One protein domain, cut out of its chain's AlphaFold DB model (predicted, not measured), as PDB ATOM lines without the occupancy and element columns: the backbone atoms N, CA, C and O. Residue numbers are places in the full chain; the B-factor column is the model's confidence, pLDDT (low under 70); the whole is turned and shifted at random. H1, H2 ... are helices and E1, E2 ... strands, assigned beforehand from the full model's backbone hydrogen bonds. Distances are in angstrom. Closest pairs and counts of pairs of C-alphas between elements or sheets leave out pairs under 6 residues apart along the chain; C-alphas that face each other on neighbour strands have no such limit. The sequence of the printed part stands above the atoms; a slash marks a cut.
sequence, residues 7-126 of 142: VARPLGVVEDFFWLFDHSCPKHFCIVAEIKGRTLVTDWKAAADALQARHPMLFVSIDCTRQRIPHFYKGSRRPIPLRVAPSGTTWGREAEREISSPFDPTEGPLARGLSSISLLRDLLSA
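AT A GLANCE: This is residues 7 to 126 of the 142 residues of an uncharacterized protein of Rhizobium sp. rho-1.1 (UniProt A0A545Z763). A small three-stranded sheet, E1, E3 and E2, makes one end of a long, open model, with H1 and the short H3 at that same end; farther along, the two short parallel strands E4 and E5 lie between the helices H2 and H4, and H5 lies at the opposite end. Residues 23 to 40, with no named element, run lengthwise from H1 to H2. The printed part has 120 residues, with five named helices and five named strands in the order E1 H1 H2 H3 E2 E3 E4 H4 E5 H5; the class is mixed, helices and strands. The larger sheet has the order E1, E3, E2 and is antiparallel. The whole is only just loose, close to compact, with a radius of gyration of the C-alphas of 16.4 A, and elongated, spanning 50 by 31 by 20 A.

IN THESE COORDINATES: In the larger sheet, E1 is residues 7 to 10, beginning at C-alpha 7 (206.116, 132.572, 143.890), E3 is residues 71 to 74, 9.9 A long, and E2 is residues 60 to 63, 9.7 A. H3 is residues 56 to 59, and H1 is residues 13 to 22, 14.2 A. H2, the longest helix, is residues 41 to 54, 20.0 A, beginning at C-alpha 41 (191.730, 153.374, 164.911). E4 is residues 82 to 84, E5 residues 113 to 115, and H4 residues 91 to 99, 12.0 A. H5, residues 122 to 126, ends at C-alpha 126 (169.110, 156.365, 151.565).

HOW THE PARTS SIT: Inner strand E3 is antiparallel to E1 at 156 degrees, with N 8 and O 72 2.8 A apart, within hydrogen-bond range. E2 and E3 form a hairpin, antiparallel at 140 degrees, with N 73 and O 61 2.9 A apart. H3 only grazes this sheet, and H1 is not on it. H2 and H3 only just touch, only at the corner by their link, through residues 51 to 52 of H2, with 3 pairs of C-alphas within 8 A; the closest are those of Gln 52 and Leu 58, 5.3 A. E4 and E5 are parallel at 25 degrees, with N 115 and O 83 2.9 A apart. The closest C-alphas of H2 and E4 are those of Lys 45 and Leu 82, 7.1 A. E4, H4 and E5 form a strand-helix-strand unit, two parallel neighbour strands joined through a helix, with a right-handed crossover. H4 and E5 are near each other, with 7 pairs of C-alphas within 10 A. H4 and H5 are apart, but only just, at 8.2 A. In H1, H2, H4 and H5 every O i to N i+4 pair is within hydrogen-bond range; H3 is too short for one.

THE WHOLE: The C-alphas farthest apart are those of Arg 68 and Ser 125, 50.4 A. The printed part has no cut. The links H1 to H2 and H4 to E5 are long. Mean pLDDT of the printed part is 71.6; 34 residues are under 70, among them 105 to 126.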
ATOM      1  N   VAL A   7     207.131 132.715 144.940       75.69
ATOM      2  CA  VAL A   7     206.116 132.572 143.890       75.69
ATOM      3  C   VAL A   7     204.970 131.747 144.468       75.69
ATOM      4  O   VAL A   7     205.126 130.569 144.773       75.69
ATOM      5  N   ALA A   8     203.792 132.355 144.620       79.50
ATOM      6  CA  ALA A   8     202.645 131.685 145.216       79.50
ATOM      7  C   ALA A   8     202.042 130.668 144.240       79.50
ATOM      8  O   ALA A   8     201.908 129.491 144.567       79.50
ATOM      9  N   ARG A   9     201.628 131.163 143.065       87.00
ATOM     10  CA  ARG A   9     201.036 130.408 141.949       87.00
ATOM     11  C   ARG A   9     200.813 131.329 140.738       87.00
ATOM     12  O   ARG A   9     200.709 132.544 140.926       87.00
ATOM     13  N   PRO A  10     200.673 130.783 139.519       84.81
ATOM     14  CA  PRO A  10     200.158 131.546 138.382       84.81
ATOM     15  C   PRO A  10     198.716 132.025 138.615       84.81
ATOM     16  O   PRO A  10     197.978 131.463 139.440       84.81
ATOM     17  N   LEU A  11     198.314 133.055 137.866       82.88
ATOM     18  CA  LEU A  11     196.914 133.473 137.779       82.88
ATOM     19  C   LEU A  11     196.088 132.388 137.068       82.88
ATOM     20  O   LEU A  11     196.527 131.784 136.090       82.88
ATOM     21  N   GLY A  12     194.887 132.126 137.578       81.75
ATOM     22  CA  GLY A  12     193.890 131.313 136.889       81.75
ATOM     23  C   GLY A  12     193.206 132.101 135.771       81.75
ATOM     24  O   GLY A  12     193.283 133.322 135.728       81.75
ATOM     25  N   VAL A  13     192.463 131.416 134.897       83.44
ATOM     26  CA  VAL A  13     191.846 132.012 133.690       83.44
ATOM     27  C   VAL A  13     190.992 133.252 133.989       83.44
ATOM     28  O   VAL A  13     191.049 134.239 133.264       83.44
ATOM     29  N   VAL A  14     190.206 133.222 135.067       80.81
ATOM     30  CA  VAL A  14     189.361 134.362 135.463       80.81
ATOM     31  C   VAL A  14     190.204 135.522 135.993       80.81
ATOM     32  O   VAL A  14     189.930 136.675 135.681       80.81
ATOM     33  N   GLU A  15     191.237 135.227 136.780       84.00
ATOM     34  CA  GLU A  15     192.129 136.240 137.351       84.00
ATOM     35  C   GLU A  15     192.963 136.906 136.256       84.00
ATOM     36  O   GLU A  15     193.119 138.119 136.276       84.00
ATOM     37  N   ASP A  16     193.430 136.130 135.278       82.00
ATOM     38  CA  ASP A  16     194.153 136.621 134.105       82.00
ATOM     39  C   ASP A  16     193.254 137.494 133.214       82.00
ATOM     40  O   ASP A  16     193.663 138.560 132.757       82.00
ATOM     41  N   PHE A  17     191.979 137.120 133.051       81.31
ATOM     42  CA  PHE A  17     190.999 137.976 132.384       81.31
ATOM     43  C   PHE A  17     190.824 139.317 133.108       81.31
ATOM     44  O   PHE A  17     190.881 140.363 132.466       81.31
ATOM     45  N   PHE A  18     190.633 139.311 134.433       76.69
ATOM     46  CA  PHE A  18     190.513 140.556 135.200       76.69
ATOM     47  C   PHE A  18     191.800 141.378 135.164       76.69
ATOM     48  O   PHE A  18     191.715 142.588 135.006       76.69
ATOM     49  N   TRP A  19     192.964 140.735 135.238       78.94
ATOM     50  CA  TRP A  19     194.266 141.378 135.105       78.94
ATOM     51  C   TRP A  19     194.407 142.131 133.779       78.94
ATOM     52  O   TRP A  19     194.738 143.315 133.760       78.94
ATOM     53  N   LEU A  20     194.116 141.466 132.659       79.44
ATOM     54  CA  LEU A  20     194.167 142.083 131.333       79.44
ATOM     55  C   LEU A  20     193.125 143.193 131.184       79.44
ATOM     56  O   LEU A  20     193.413 144.236 130.601       79.44
ATOM     57  N   PHE A  21     191.927 142.983 131.725       76.62
ATOM     58  CA  PHE A  21     190.833 143.945 131.634       76.62
ATOM     59  C   PHE A  21     191.064 145.203 132.485       76.62
ATOM     60  O   PHE A  21     190.631 146.285 132.100       76.62
ATOM     61  N   ASP A  22     191.781 145.090 133.606       74.94
ATOM     62  CA  ASP A  22     192.070 146.214 134.507       74.94
ATOM     63  C   ASP A  22     192.902 147.321 133.828       74.94
ATOM     64  O   ASP A  22     192.763 148.496 134.158       74.94
ATOM     65  N   HIS A  23     193.685 146.975 132.793       70.12
ATOM     66  CA  HIS A  23     194.477 147.932 132.008       70.12
ATOM     67  C   HIS A  23     193.619 148.925 131.212       70.12
ATOM     68  O   HIS A  23     194.073 150.026 130.903       70.12
ATOM     69  N   SER A  24     192.401 148.530 130.837       70.56
ATOM     70  CA  SER A  24     191.480 149.338 130.035       70.56
ATOM     71  C   SER A  24     190.280 149.841 130.837       70.56
ATOM     72  O   SER A  24     189.703 150.867 130.484       70.56
ATOM     73  N   CYS A  25     189.910 149.160 131.923       67.31
ATOM     74  CA  CYS A  25     188.823 149.566 132.804       67.31
ATOM     75  C   CYS A  25     189.088 149.074 134.240       67.31
ATOM     76  O   CYS A  25     188.858 147.892 134.519       67.31
ATOM     77  N   PRO A  26     189.533 149.962 135.155       68.00
ATOM     78  CA  PRO A  26     189.784 149.600 136.545       68.00
ATOM     79  C   PRO A  26     188.544 148.984 137.202       68.00
ATOM     80  O   PRO A  26     187.484 149.612 137.271       68.00
ATOM     81  N   LYS A  27     188.661 147.748 137.696       69.06
ATOM     82  CA  LYS A  27     187.539 146.974 138.272       69.06
ATOM     83  C   LYS A  27     187.532 147.011 139.798       69.06
ATOM     84  O   LYS A  27     187.327 145.993 140.462       69.06
ATOM     85  N   HIS A  28     187.762 148.180 140.383       76.62
ATOM     86  CA  HIS A  28     187.724 148.303 141.835       76.62
ATOM     87  C   HIS A  28     186.285 148.236 142.345       76.62
ATOM     88  O   HIS A  28     185.372 148.839 141.784       76.62
ATOM     89  N   PHE A  29     186.091 147.529 143.453       71.00
ATOM     90  CA  PHE A  29     184.830 147.506 144.180       71.00
ATOM     91  C   PHE A  29     185.065 147.967 145.617       71.00
ATOM     92  O   PHE A  29     186.144 147.780 146.180       71.00
ATOM     93  N   CYS A  30     184.041 148.563 146.221       70.19
ATOM     94  CA  CYS A  30     184.063 148.970 147.617       70.19
ATOM     95  C   CYS A  30     182.995 148.193 148.388       70.19
ATOM     96  O   CYS A  30     181.869 148.038 147.916       70.19
ATOM     97  N   ILE A  31     183.350 147.717 149.582       71.88
ATOM     98  CA  ILE A  31     182.397 147.181 150.553       71.88
ATOM     99  C   ILE A  31     182.321 148.183 151.697       71.88
ATOM    100  O   ILE A  31     183.339 148.522 152.298       71.88
ATOM    101  N   VAL A  32     181.110 148.639 152.002       74.69
ATOM    102  CA  VAL A  32     180.848 149.612 153.064       74.69
ATOM    103  C   VAL A  32     180.021 148.938 154.151       74.69
ATOM    104  O   VAL A  32     179.045 148.251 153.858       74.69
ATOM    105  N   ALA A  33     180.414 149.135 155.408       72.00
ATOM    106  CA  ALA A  33     179.701 148.619 156.569       72.00
ATOM    107  C   ALA A  33     179.532 149.721 157.622       72.00
ATOM    108  O   ALA A  33     180.478 150.448 157.927       72.00
ATOM    109  N   GLU A  34     178.332 149.823 158.193       76.50
ATOM    110  CA  GLU A  34     178.062 150.668 159.358       76.50
ATOM    111  C   GLU A  34     178.315 149.865 160.635       76.50
ATOM    112  O   GLU A  34     177.808 148.752 160.793       76.50
ATOM    113  N   ILE A  35     179.077 150.438 161.566       74.38
ATOM    114  CA  ILE A  35     179.351 149.815 162.860       74.38
ATOM    115  C   ILE A  35     178.879 150.722 163.975       74.38
ATOM    116  O   ILE A  35     179.229 151.899 164.050       74.38
ATOM    117  N   LYS A  36     178.086 150.131 164.867       74.81
ATOM    118  CA  LYS A  36     177.562 150.789 166.057       74.81
ATOM    119  C   LYS A  36     178.447 150.456 167.245       74.81
ATOM    120  O   LYS A  36     178.737 149.291 167.500       74.81
ATOM    121  N   GLY A  37     178.826 151.480 167.997       76.75
ATOM    122  CA  GLY A  37     179.638 151.338 169.200       76.75
ATOM    123  C   GLY A  37     180.888 152.205 169.163       76.75
ATOM    124  O   GLY A  37     181.115 152.975 168.233       76.75
ATOM    125  N   ARG A  38     181.689 152.105 170.222       75.38
ATOM    126  CA  ARG A  38     182.978 152.792 170.300       75.38
ATOM    127  C   ARG A  38     184.028 151.937 169.607       75.38
ATOM    128  O   ARG A  38     184.190 150.777 169.964       75.38
ATOM    129  N   THR A  39     184.744 152.529 168.663       76.81
ATOM    130  CA  THR A  39     185.877 151.894 167.983       76.81
ATOM    131  C   THR A  39     187.050 152.858 167.960       76.81
ATOM    132  O   THR A  39     186.859 154.045 167.683       76.81
ATOM    133  N   LEU A  40     188.255 152.360 168.200       77.62
ATOM    134  CA  LEU A  40     189.491 153.110 168.018       77.62
ATOM    135  C   LEU A  40     190.145 152.731 166.689       77.62
ATOM    136  O   LEU A  40     189.999 151.620 166.186       77.62
ATOM    137  N   VAL A  41     190.940 153.643 166.129       77.88
ATOM    138  CA  VAL A  41     191.730 153.374 164.911       77.88
ATOM    139  C   VAL A  41     192.693 152.193 165.116       77.88
ATOM    140  O   VAL A  41     193.002 151.467 164.175       77.88
ATOM    141  N   THR A  42     193.156 151.976 166.347       77.50
ATOM    142  CA  THR A  42     194.001 150.835 166.724       77.50
ATOM    143  C   THR A  42     193.273 149.501 166.605       77.50
ATOM    144  O   THR A  42     193.876 148.536 166.144       77.50
ATOM    145  N   ASP A  43     191.982 149.456 166.945       78.88
ATOM    146  CA  ASP A  43     191.165 148.240 166.849       78.88
ATOM    147  C   ASP A  43     190.998 147.836 165.383       78.88
ATOM    148  O   ASP A  43     191.112 146.667 165.018       78.88
ATOM    149  N   TRP A  44     190.818 148.837 164.520       79.94
ATOM    150  CA  TRP A  44     190.721 148.665 163.077       79.94
ATOM    151  C   TRP A  44     192.010 148.162 162.435       79.94
ATOM    152  O   TRP A  44     191.961 147.278 161.581       79.94
ATOM    153  N   LYS A  45     193.160 148.680 162.876       77.69
ATOM    154  CA  LYS A  45     194.475 148.172 162.459       77.69
ATOM    155  C   LYS A  45     194.657 146.711 162.855       77.69
ATOM    156  O   LYS A  45     194.932 145.889 161.991       77.69
ATOM    157  N   ALA A  46     194.388 146.373 164.117       76.50
ATOM    158  CA  ALA A  46     194.495 144.997 164.596       76.50
ATOM    159  C   ALA A  46     193.550 144.037 163.850       76.50
ATOM    160  O   ALA A  46     193.933 142.913 163.524       76.50
ATOM    161  N   ALA A  47     192.328 144.476 163.538       77.75
ATOM    162  CA  ALA A  47     191.379 143.688 162.755       77.75
ATOM    163  C   ALA A  47     191.858 143.463 161.312       77.75
ATOM    164  O   ALA A  47     191.728 142.352 160.793       77.75
ATOM    165  N   ALA A  48     192.429 144.486 160.671       77.81
ATOM    166  CA  ALA A  48     192.998 144.370 159.332       77.81
ATOM    167  C   ALA A  48     194.212 143.427 159.311       77.81
ATOM    168  O   ALA A  48     194.283 142.557 158.443       77.81
ATOM    169  N   ASP A  49     195.096 143.522 160.305       81.25
ATOM    170  CA  ASP A  49     196.245 142.624 160.454       81.25
ATOM    171  C   ASP A  49     195.787 141.167 160.653       81.25
ATOM    172  O   ASP A  49     196.295 140.250 160.006       81.25
ATOM    173  N   ALA A  50     194.766 140.939 161.488       79.31
ATOM    174  CA  ALA A  50     194.185 139.612 161.697       79.31
ATOM    175  C   ALA A  50     193.508 139.060 160.430       79.31
ATOM    176  O   ALA A  50     193.599 137.864 160.138       79.31
ATOM    177  N   LEU A  51     192.836 139.918 159.655       78.50
ATOM    178  CA  LEU A  51     192.243 139.545 158.373       78.50
ATOM    179  C   LEU A  51     193.327 139.145 157.368       78.50
ATOM    180  O   LEU A  51     193.191 138.119 156.702       78.50
ATOM    181  N   GLN A  52     194.410 139.917 157.301       77.19
ATOM    182  CA  GLN A  52     195.539 139.655 156.418       77.19
ATOM    183  C   GLN A  52     196.271 138.360 156.797       77.19
ATOM    184  O   GLN A  52     196.593 137.560 155.924       77.19
ATOM    185  N   ALA A  53     196.455 138.098 158.095       77.62
ATOM    186  CA  ALA A  53     197.040 136.850 158.589       77.62
ATOM    187  C   ALA A  53     196.172 135.620 158.269       77.62
ATOM    188  O   ALA A  53     196.696 134.533 158.027       77.62
ATOM    189  N   ARG A  54     194.842 135.781 158.260       77.44
ATOM    190  CA  ARG A  54     193.895 134.697 157.974       77.44
ATOM    191  C   ARG A  54     193.761 134.385 156.484       77.44
ATOM    192  O   ARG A  54     193.474 133.240 156.144       77.44
ATOM    193  N   HIS A  55     193.939 135.375 155.608       77.88
ATOM    194  CA  HIS A  55     193.688 135.242 154.170       77.88
ATOM    195  C   HIS A  55     194.960 135.476 153.352       77.88
ATOM    196  O   HIS A  55     195.299 136.625 153.069       77.88
ATOM    197  N   PRO A  56     195.630 134.408 152.878       74.25
ATOM    198  CA  PRO A  56     196.890 134.516 152.138       74.25
ATOM    199  C   PRO A  56     196.835 135.414 150.892       74.25
ATOM    200  O   PRO A  56     197.834 136.027 150.532       74.25
ATOM    201  N   MET A  57     195.666 135.534 150.249       75.44
ATOM    202  CA  MET A  57     195.458 136.400 149.078       75.44
ATOM    203  C   MET A  57     195.468 137.900 149.406       75.44
ATOM    204  O   MET A  57     195.597 138.717 148.505       75.44
ATOM    205  N   LEU A  58     195.376 138.288 150.679       74.38
ATOM    206  CA  LEU A  58     195.566 139.680 151.105       74.38
ATOM    207  C   LEU A  58     197.050 140.024 151.315       74.38
ATOM    208  O   LEU A  58     197.368 141.077 151.857       74.38
ATOM    209  N   PHE A  59     197.963 139.139 150.911       76.75
ATOM    210  CA  PHE A  59     199.410 139.281 151.086       76.75
ATOM    211  C   PHE A  59     200.198 139.137 149.775       76.75
ATOM    212  O   PHE A  59     201.427 139.002 149.782       76.75
ATOM    213  N   VAL A  60     199.488 139.111 148.645       77.75
ATOM    214  CA  VAL A  60     200.092 138.889 147.332       77.75
ATOM    215  C   VAL A  60     200.128 140.165 146.501       77.75
ATOM    216  O   VAL A  60     199.245 141.018 146.603       77.75
ATOM    217  N   SER A  61     201.152 140.263 145.662       82.06
ATOM    218  CA  SER A  61     201.217 141.170 144.515       82.06
ATOM    219  C   SER A  61     201.162 140.367 143.215       82.06
ATOM    220  O   SER A  61     201.374 139.150 143.223       82.06
ATOM    221  N   ILE A  62     200.859 141.038 142.104       78.94
ATOM    222  CA  ILE A  62     200.888 140.460 140.761       78.94
ATOM    223  C   ILE A  62     202.027 141.123 139.989       78.94
ATOM    224  O   ILE A  62     202.089 142.344 139.882       78.94
ATOM    225  N   ASP A  63     202.928 140.311 139.445       77.12
ATOM    226  CA  ASP A  63     204.043 140.789 138.626       77.12
ATOM    227  C   ASP A  63     204.164 139.925 137.359       77.12
ATOM    228  O   ASP A  63     204.124 138.691 137.403       77.12
ATOM    229  N   CYS A  64     204.277 140.588 136.210       69.38
ATOM    230  CA  CYS A  64     204.445 139.985 134.886       69.38
ATOM    231  C   CYS A  64     205.857 140.193 134.309       69.38
ATOM    232  O   CYS A  64     206.148 139.740 133.206       69.38
ATOM    233  N   THR A  65     206.745 140.884 135.027       65.50
ATOM    234  CA  THR A  65     208.111 141.198 134.573       65.50
ATOM    235  C   THR A  65     209.107 140.093 134.917       65.50
ATOM    236  O   THR A  65     210.089 139.891 134.206       65.50
ATOM    237  N   ARG A  66     208.841 139.336 135.987       63.75
ATOM    238  CA  ARG A  66     209.732 138.275 136.491       63.75
ATOM    239  C   ARG A  66     209.493 136.913 135.843       63.75
ATOM    240  O   ARG A  66     210.381 136.067 135.826       63.75
ATOM    241  N   GLN A  67     208.299 136.709 135.302       59.62
ATOM    242  CA  GLN A  67     207.864 135.520 134.570       59.62
ATOM    243  C   GLN A  67     207.120 136.009 133.328       59.62
ATOM    244  O   GLN A  67     206.376 136.973 133.422       59.62
ATOM    245  N   ARG A  68     207.238 135.332 132.176       65.81
ATOM    246  CA  ARG A  68     206.532 135.730 130.932       65.81
ATOM    247  C   ARG A  68     204.996 135.729 131.045       65.81
ATOM    248  O   ARG A  68     204.326 136.134 130.101       65.81
ATOM    249  N   ILE A  69     204.459 135.222 132.152       74.75
ATOM    250  CA  ILE A  69     203.037 135.080 132.465       74.75
ATOM    251  C   ILE A  69     202.810 135.715 133.848       74.75
ATOM    252  O   ILE A  69     203.677 135.550 134.714       74.75
ATOM    253  N   PRO A  70     201.684 136.409 134.099       79.19
ATOM    254  CA  PRO A  70     201.372 136.962 135.416       79.19
ATOM    255  C   PRO A  70     201.345 135.888 136.516       79.19
ATOM    256  O   PRO A  70     200.715 134.836 136.367       79.19
ATOM    257  N   HIS A  71     202.008 136.159 137.641       82.94
ATOM    258  CA  HIS A  71     201.990 135.294 138.826       82.94
ATOM    259  C   HIS A  71     201.654 136.089 140.085       82.94
ATOM    260  O   HIS A  71     201.987 137.269 140.186       82.94
ATOM    261  N   PHE A  72     201.059 135.409 141.066       83.38
ATOM    262  CA  PHE A  72     200.988 135.913 142.430       83.38
ATOM    263  C   PHE A  72     202.319 135.689 143.142       83.38
ATOM    264  O   PHE A  72     202.841 134.571 143.160       83.38
ATOM    265  N   TYR A  73     202.815 136.726 143.805       80.94
ATOM    266  CA  TYR A  73     204.019 136.681 144.626       80.94
ATOM    267  C   TYR A  73     203.654 136.968 146.073       80.94
ATOM    268  O   TYR A  73     203.033 137.988 146.370       80.94
ATOM    269  N   LYS A  74     204.052 136.086 146.993       74.88
ATOM    270  CA  LYS A  74     203.981 136.371 148.428       74.88
ATOM    271  C   LYS A  74     205.166 137.260 148.764       74.88
ATOM    272  O   LYS A  74     206.308 136.897 148.500       74.88
ATOM    273  N   GLY A  75     204.922 138.419 149.360       64.31
ATOM    274  CA  GLY A  75     206.051 139.260 149.762       64.31
ATOM    275  C   GLY A  75     205.711 140.683 150.143       64.31
ATOM    276  O   GLY A  75     206.546 141.344 150.761       64.31
ATOM    277  N   SER A  76     204.488 141.157 149.891       58.62
ATOM    278  CA  SER A  76     204.066 142.402 150.517       58.62
ATOM    279  C   SER A  76     203.747 142.140 151.990       58.62
ATOM    280  O   SER A  76     202.592 142.015 152.382       58.62
ATOM    281  N   ARG A  77     204.776 142.145 152.847       62.81
ATOM    282  CA  ARG A  77     204.643 142.300 154.314       62.81
ATOM    283  C   ARG A  77     204.036 143.649 154.724       62.81
ATOM    284  O   ARG A  77     204.150 144.058 155.875       62.81
ATOM    285  N   ARG A  78     203.436 144.371 153.779       73.44
ATOM    286  CA  ARG A  78     202.838 145.672 154.009       73.44
ATOM    287  C   ARG A  78     201.453 145.465 154.617       73.44
ATOM    288  O   ARG A  78     200.692 144.642 154.099       73.44
ATOM    289  N   PRO A  79     201.129 146.197 155.692       76.25
ATOM    290  CA  PRO A  79     199.790 146.164 156.251       76.25
ATOM    291  C   PRO A  79     198.790 146.676 155.215       76.25
ATOM    292  O   PRO A  79     199.135 147.493 154.355       76.25
ATOM    293  N   ILE A  80     197.538 146.233 155.324       77.75
ATOM    294  CA  ILE A  80     196.434 146.822 154.560       77.75
ATOM    295  C   ILE A  80     196.399 148.329 154.868       77.75
ATOM    296  O   ILE A  80     196.280 148.701 156.042       77.75
ATOM    297  N   PRO A  81     196.510 149.220 153.863       81.19
ATOM    298  CA  PRO A  81     196.465 150.651 154.110       81.19
ATOM    299  C   PRO A  81     195.117 151.037 154.719       81.19
ATOM    300  O   PRO A  81     194.065 150.756 154.145       81.19
ATOM    301  N   LEU A  82     195.166 151.687 155.883       79.75
ATOM    302  CA  LEU A  82     193.995 152.187 156.595       79.75
ATOM    303  C   LEU A  82     194.059 153.705 156.696       79.75
ATOM    304  O   LEU A  82     194.971 154.258 157.316       79.75
ATOM    305  N   ARG A  83     193.057 154.374 156.124       82.25
ATOM    306  CA  ARG A  83     192.869 155.823 156.246       82.25
ATOM    307  C   ARG A  83     191.680 156.133 157.151       82.25
ATOM    308  O   ARG A  83     190.710 155.380 157.204       82.25
ATOM    309  N   VAL A  84     191.758 157.259 157.856       80.12
ATOM    310  CA  VAL A  84     190.604 157.856 158.535       80.12
ATOM    311  C   VAL A  84     190.095 159.002 157.671       80.12
ATOM    312  O   VAL A  84     190.868 159.897 157.325       80.12
ATOM    313  N   ALA A  85     188.824 158.956 157.281       80.88
ATOM    314  CA  ALA A  85     188.214 160.023 156.501       80.88
ATOM    315  C   ALA A  85     188.120 161.319 157.333       80.88
ATOM    316  O   ALA A  85     187.807 161.256 158.528       80.88
ATOM    317  N   PRO A  86     188.359 162.496 156.728       75.94
ATOM    318  CA  PRO A  86     188.124 163.771 157.388       75.94
ATOM    319  C   PRO A  86     186.659 163.929 157.799       75.94
ATOM    320  O   PRO A  86     185.743 163.481 157.098       75.94
ATOM    321  N   SER A  87     186.433 164.617 158.918       72.50
ATOM    322  CA  SER A  87     185.081 164.958 159.367       72.50
ATOM    323  C   SER A  87     184.357 165.799 158.312       72.50
ATOM    324  O   SER A  87     184.939 166.725 157.754       72.50
ATOM    325  N   GLY A  88     183.085 165.485 158.053       70.50
ATOM    326  CA  GLY A  88     182.259 166.201 157.070       70.50
ATOM    327  C   GLY A  88     182.281 165.620 155.651       70.50
ATOM    328  O   GLY A  88     181.577 166.133 154.785       70.50
ATOM    329  N   THR A  89     183.035 164.545 155.410       68.88
ATOM    330  CA  THR A  89     183.021 163.823 154.129       68.88
ATOM    331  C   THR A  89     181.948 162.736 154.138       68.88
ATOM    332  O   THR A  89     181.771 162.042 155.141       68.88
ATOM    333  N   THR A  90     181.234 162.569 153.025       76.81
ATOM    334  CA  THR A  90     180.227 161.510 152.868       76.81
ATOM    335  C   THR A  90     180.909 160.190 152.502       76.81
ATOM    336  O   THR A  90     181.961 160.191 151.858       76.81
ATOM    337  N   TRP A  91     180.328 159.045 152.879       72.94
ATOM    338  CA  TRP A  91     180.909 157.744 152.509       72.94
ATOM    339  C   TRP A  91     180.945 157.557 150.995       72.94
ATOM    340  O   TRP A  91     181.890 156.961 150.498       72.94
ATOM    341  N   GLY A  92     179.942 158.072 150.273       77.25
ATOM    342  CA  GLY A  92     179.850 157.933 148.821       77.25
ATOM    343  C   GLY A  92     181.032 158.592 148.117       77.25
ATOM    344  O   GLY A  92     181.681 157.956 147.295       77.25
ATOM    345  N   ARG A  93     181.390 159.819 148.523       78.69
ATOM    346  CA  ARG A  93     182.556 160.534 147.981       78.69
ATOM    347  C   ARG A  93     183.861 159.801 148.271       78.69
ATOM    348  O   ARG A  93     184.762 159.766 147.441       78.69
ATOM    349  N   GLU A  94     183.982 159.233 149.464       81.44
ATOM    350  CA  GLU A  94     185.175 158.479 149.821       81.44
ATOM    351  C   GLU A  94     185.259 157.135 149.083       81.44
ATOM    352  O   GLU A  94     186.335 156.756 148.634       81.44
ATOM    353  N   ALA A  95     184.132 156.445 148.897       79.06
ATOM    354  CA  ALA A  95     184.057 155.219 148.112       79.06
ATOM    355  C   ALA A  95     184.395 155.481 146.639       79.06
ATOM    356  O   ALA A  95     185.208 154.761 146.071       79.06
ATOM    357  N   GLU A  96     183.847 156.540 146.041       81.19
ATOM    358  CA  GLU A  96     184.178 156.969 144.679       81.19
ATOM    359  C   GLU A  96     185.671 157.284 144.536       81.19
ATOM    360  O   GLU A  96     186.316 156.850 143.581       81.19
ATOM    361  N   ARG A  97     186.257 157.984 145.515       80.94
ATOM    362  CA  ARG A  97     187.694 158.276 145.536       80.94
ATOM    363  C   ARG A  97     188.541 157.003 145.583       80.94
ATOM    364  O   ARG A  97     189.552 156.921 144.892       80.94
ATOM    365  N   GLU A  98     188.178 156.031 146.416       80.00
ATOM    366  CA  GLU A  98     188.929 154.774 146.499       80.00
ATOM    367  C   GLU A  98     188.722 153.908 145.242       80.00
ATOM    368  O   GLU A  98     189.688 153.344 144.737       80.00
ATOM    369  N   ILE A  99     187.508 153.862 144.676       79.75
ATOM    370  CA  ILE A  99     187.210 153.140 143.424       79.75
ATOM    371  C   ILE A  99     187.957 153.755 142.236       79.75
ATOM    372  O   ILE A  99     188.453 153.032 141.381       79.75
ATOM    373  N   SER A 100     188.094 155.078 142.186       78.75
ATOM    374  CA  SER A 100     188.822 155.772 141.114       78.75
ATOM    375  C   SER A 100     190.346 155.740 141.274       78.75
ATOM    376  O   SER A 100     191.054 156.159 140.362       78.75
ATOM    377  N   SER A 101     190.876 155.245 142.399       77.25
ATOM    378  CA  SER A 101     192.317 155.201 142.653       77.25
ATOM    379  C   SER A 101     192.931 153.866 142.202       77.25
ATOM    380  O   SER A 101     192.683 152.850 142.851       77.25
ATOM    381  N   PRO A 102     193.791 153.842 141.159       72.81
ATOM    382  CA  PRO A 102     194.503 152.640 140.708       72.81
ATOM    383  C   PRO A 102     195.255 151.950 141.839       72.81
ATOM    384  O   PRO A 102     195.853 152.622 142.685       72.81
ATOM    385  N   PHE A 103     195.212 150.619 141.886       72.12
ATOM    386  CA  PHE A 103     196.204 149.851 142.639       72.12
ATOM    387  C   PHE A 103     197.482 149.772 141.812       72.12
ATOM    388  O   PHE A 103     197.417 149.594 140.600       72.12
ATOM    389  N   ASP A 104     198.638 149.886 142.462       75.75
ATOM    390  CA  ASP A 104     199.866 149.388 141.853       75.75
ATOM    391  C   ASP A 104     199.887 147.874 142.077       75.75
ATOM    392  O   ASP A 104     199.983 147.421 143.222       75.75
ATOM    393  N   PRO A 105     199.758 147.070 141.016       69.75
ATOM    394  CA  PRO A 105     199.659 145.635 141.173       69.75
ATOM    395  C   PRO A 105     200.953 144.977 141.655       69.75
ATOM    396  O   PRO A 105     200.911 143.885 142.229       69.75
ATOM    397  N   THR A 106     202.088 145.647 141.455       69.56
ATOM    398  CA  THR A 106     203.407 145.175 141.879       69.56
ATOM    399  C   THR A 106     203.653 145.434 143.369       69.56
ATOM    400  O   THR A 106     204.422 144.712 144.011       69.56
ATOM    401  N   GLU A 107     202.921 146.386 143.952       68.19
ATOM    402  CA  GLU A 107     203.007 146.803 145.352       68.19
ATOM    403  C   GLU A 107     201.763 146.330 146.122       68.19
ATOM    404  O   GLU A 107     200.843 147.092 146.418       68.19
ATOM    405  N   GLY A 108     201.732 145.041 146.477       60.34
ATOM    406  CA  GLY A 108     200.672 144.496 147.329       60.34
ATOM    407  C   GLY A 108     200.592 145.195 148.705       60.34
ATOM    408  O   GLY A 108     201.563 145.822 149.153       60.34
ATOM    409  N   PRO A 109     199.471 145.056 149.434       60.62
ATOM    410  CA  PRO A 109     198.310 144.229 149.105       60.62
ATOM    411  C   PRO A 109     197.318 144.908 148.144       60.62
ATOM    412  O   PRO A 109     197.093 146.114 148.216       60.62
ATOM    413  N   LEU A 110     196.635 144.112 147.311       63.91
ATOM    414  CA  LEU A 110     195.556 144.567 146.407       63.91
ATOM    415  C   LEU A 110     194.228 144.835 147.147       63.91
ATOM    416  O   LEU A 110     193.143 144.517 146.669       63.91
ATOM    417  N   ALA A 111     194.317 145.371 148.362       56.34
ATOM    418  CA  ALA A 111     193.188 145.736 149.200       56.34
ATOM    419  C   ALA A 111     193.531 146.998 149.995       56.34
ATOM    420  O   ALA A 111     194.643 147.150 150.499       56.34
ATOM    421  N   ARG A 112     192.558 147.901 150.123       66.62
ATOM    422  CA  ARG A 112     192.644 149.133 150.916       66.62
ATOM    423  C   ARG A 112     191.404 149.253 151.793       66.62
ATOM    424  O   ARG A 112     190.327 148.818 151.393       66.62
ATOM    425  N   GLY A 113     191.560 149.817 152.988       56.06
ATOM    426  CA  GLY A 113     190.469 150.028 153.934       56.06
ATOM    427  C   GLY A 113     190.335 151.493 154.347       56.06
ATOM    428  O   GLY A 113     191.312 152.238 154.435       56.06
ATOM    429  N   LEU A 114     189.104 151.900 154.641       50.59
ATOM    430  CA  LEU A 114     188.779 153.243 155.103       50.59
ATOM    431  C   LEU A 114     187.875 153.168 156.334       50.59
ATOM    432  O   LEU A 114     186.907 152.413 156.355       50.59
ATOM    433  N   SER A 115     188.165 153.998 157.333       47.09
ATOM    434  CA  SER A 115     187.301 154.222 158.492       47.09
ATOM    435  C   SER A 115     186.807 155.669 158.491       47.09
ATOM    436  O   SER A 115     187.605 156.593 158.361       47.09
ATOM    437  N   SER A 116     185.511 155.899 158.694       44.25
ATOM    438  CA  SER A 116     184.949 157.237 158.923       44.25
ATOM    439  C   SER A 116     184.085 157.218 160.180       44.25
ATOM    440  O   SER A 116     183.229 156.351 160.330       44.25
ATOM    441  N   ILE A 117     184.321 158.165 161.094       44.22
ATOM    442  CA  ILE A 117     183.621 158.266 162.390       44.22
ATOM    443  C   ILE A 117     182.310 159.073 162.284       44.22
ATOM    444  O   ILE A 117     181.509 159.083 163.215       44.22
ATOM    445  N   SER A 118     182.027 159.709 161.145       43.06
ATOM    446  CA  SER A 118     180.825 160.530 160.958       43.06
ATOM    447  C   SER A 118     179.999 160.044 159.770       43.06
ATOM    448  O   SER A 118     180.053 160.629 158.692       43.06
ATOM    449  N   LEU A 119     179.226 158.975 159.965       44.00
ATOM    450  CA  LEU A 119     178.321 158.440 158.949       44.00
ATOM    451  C   LEU A 119     176.915 158.264 159.505       44.00
ATOM    452  O   LEU A 119     176.480 157.158 159.793       44.00
ATOM    453  N   LEU A 120     176.211 159.383 159.687       35.44
ATOM    454  CA  LEU A 120     174.841 159.349 160.206       35.44
ATOM    455  C   LEU A 120     173.841 160.210 159.428       35.44
ATOM    456  O   LEU A 120     172.665 160.186 159.760       35.44
ATOM    457  N   ARG A 121     174.252 160.949 158.386       40.56
ATOM    458  CA  ARG A 121     173.311 161.810 157.644       40.56
ATOM    459  C   ARG A 121     172.809 161.189 156.341       40.56
ATOM    460  O   ARG A 121     171.605 161.121 156.145       40.56
ATOM    461  N   ASP A 122     173.699 160.652 155.510       42.41
ATOM    462  CA  ASP A 122     173.310 160.236 154.151       42.41
ATOM    463  C   ASP A 122     172.758 158.808 154.083       42.41
ATOM    464  O   ASP A 122     171.916 158.503 153.242       42.41
ATOM    465  N   LEU A 123     173.172 157.935 155.008       38.56
ATOM    466  CA  LEU A 123     172.640 156.574 155.113       38.56
ATOM    467  C   LEU A 123     171.162 156.582 155.548       38.56
ATOM    468  O   LEU A 123     170.377 155.763 155.081       38.56
ATOM    469  N   LEU A 124     170.761 157.547 156.387       41.06
ATOM    470  CA  LEU A 124     169.361 157.730 156.781       41.06
ATOM    471  C   LEU A 124     168.505 158.280 155.634       41.06
ATOM    472  O   LEU A 124     167.361 157.859 155.515       41.06
ATOM    473  N   SER A 125     169.050 159.136 154.760       43.12
ATOM    474  CA  SER A 125     168.357 159.580 153.537       43.12
ATOM    475  C   SER A 125     168.205 158.458 152.504       43.12
ATOM    476  O   SER A 125     167.200 158.396 151.805       43.12
ATOM    477  N   ALA A 126     169.174 157.539 152.435       41.00
ATOM    478  CA  ALA A 126     169.110 156.365 151.565       41.00
ATOM    479  C   ALA A 126     168.145 155.279 152.090       41.00
ATOM    480  O   ALA A 126     167.498 154.591 151.306       41.00
TER     481      ALA A 126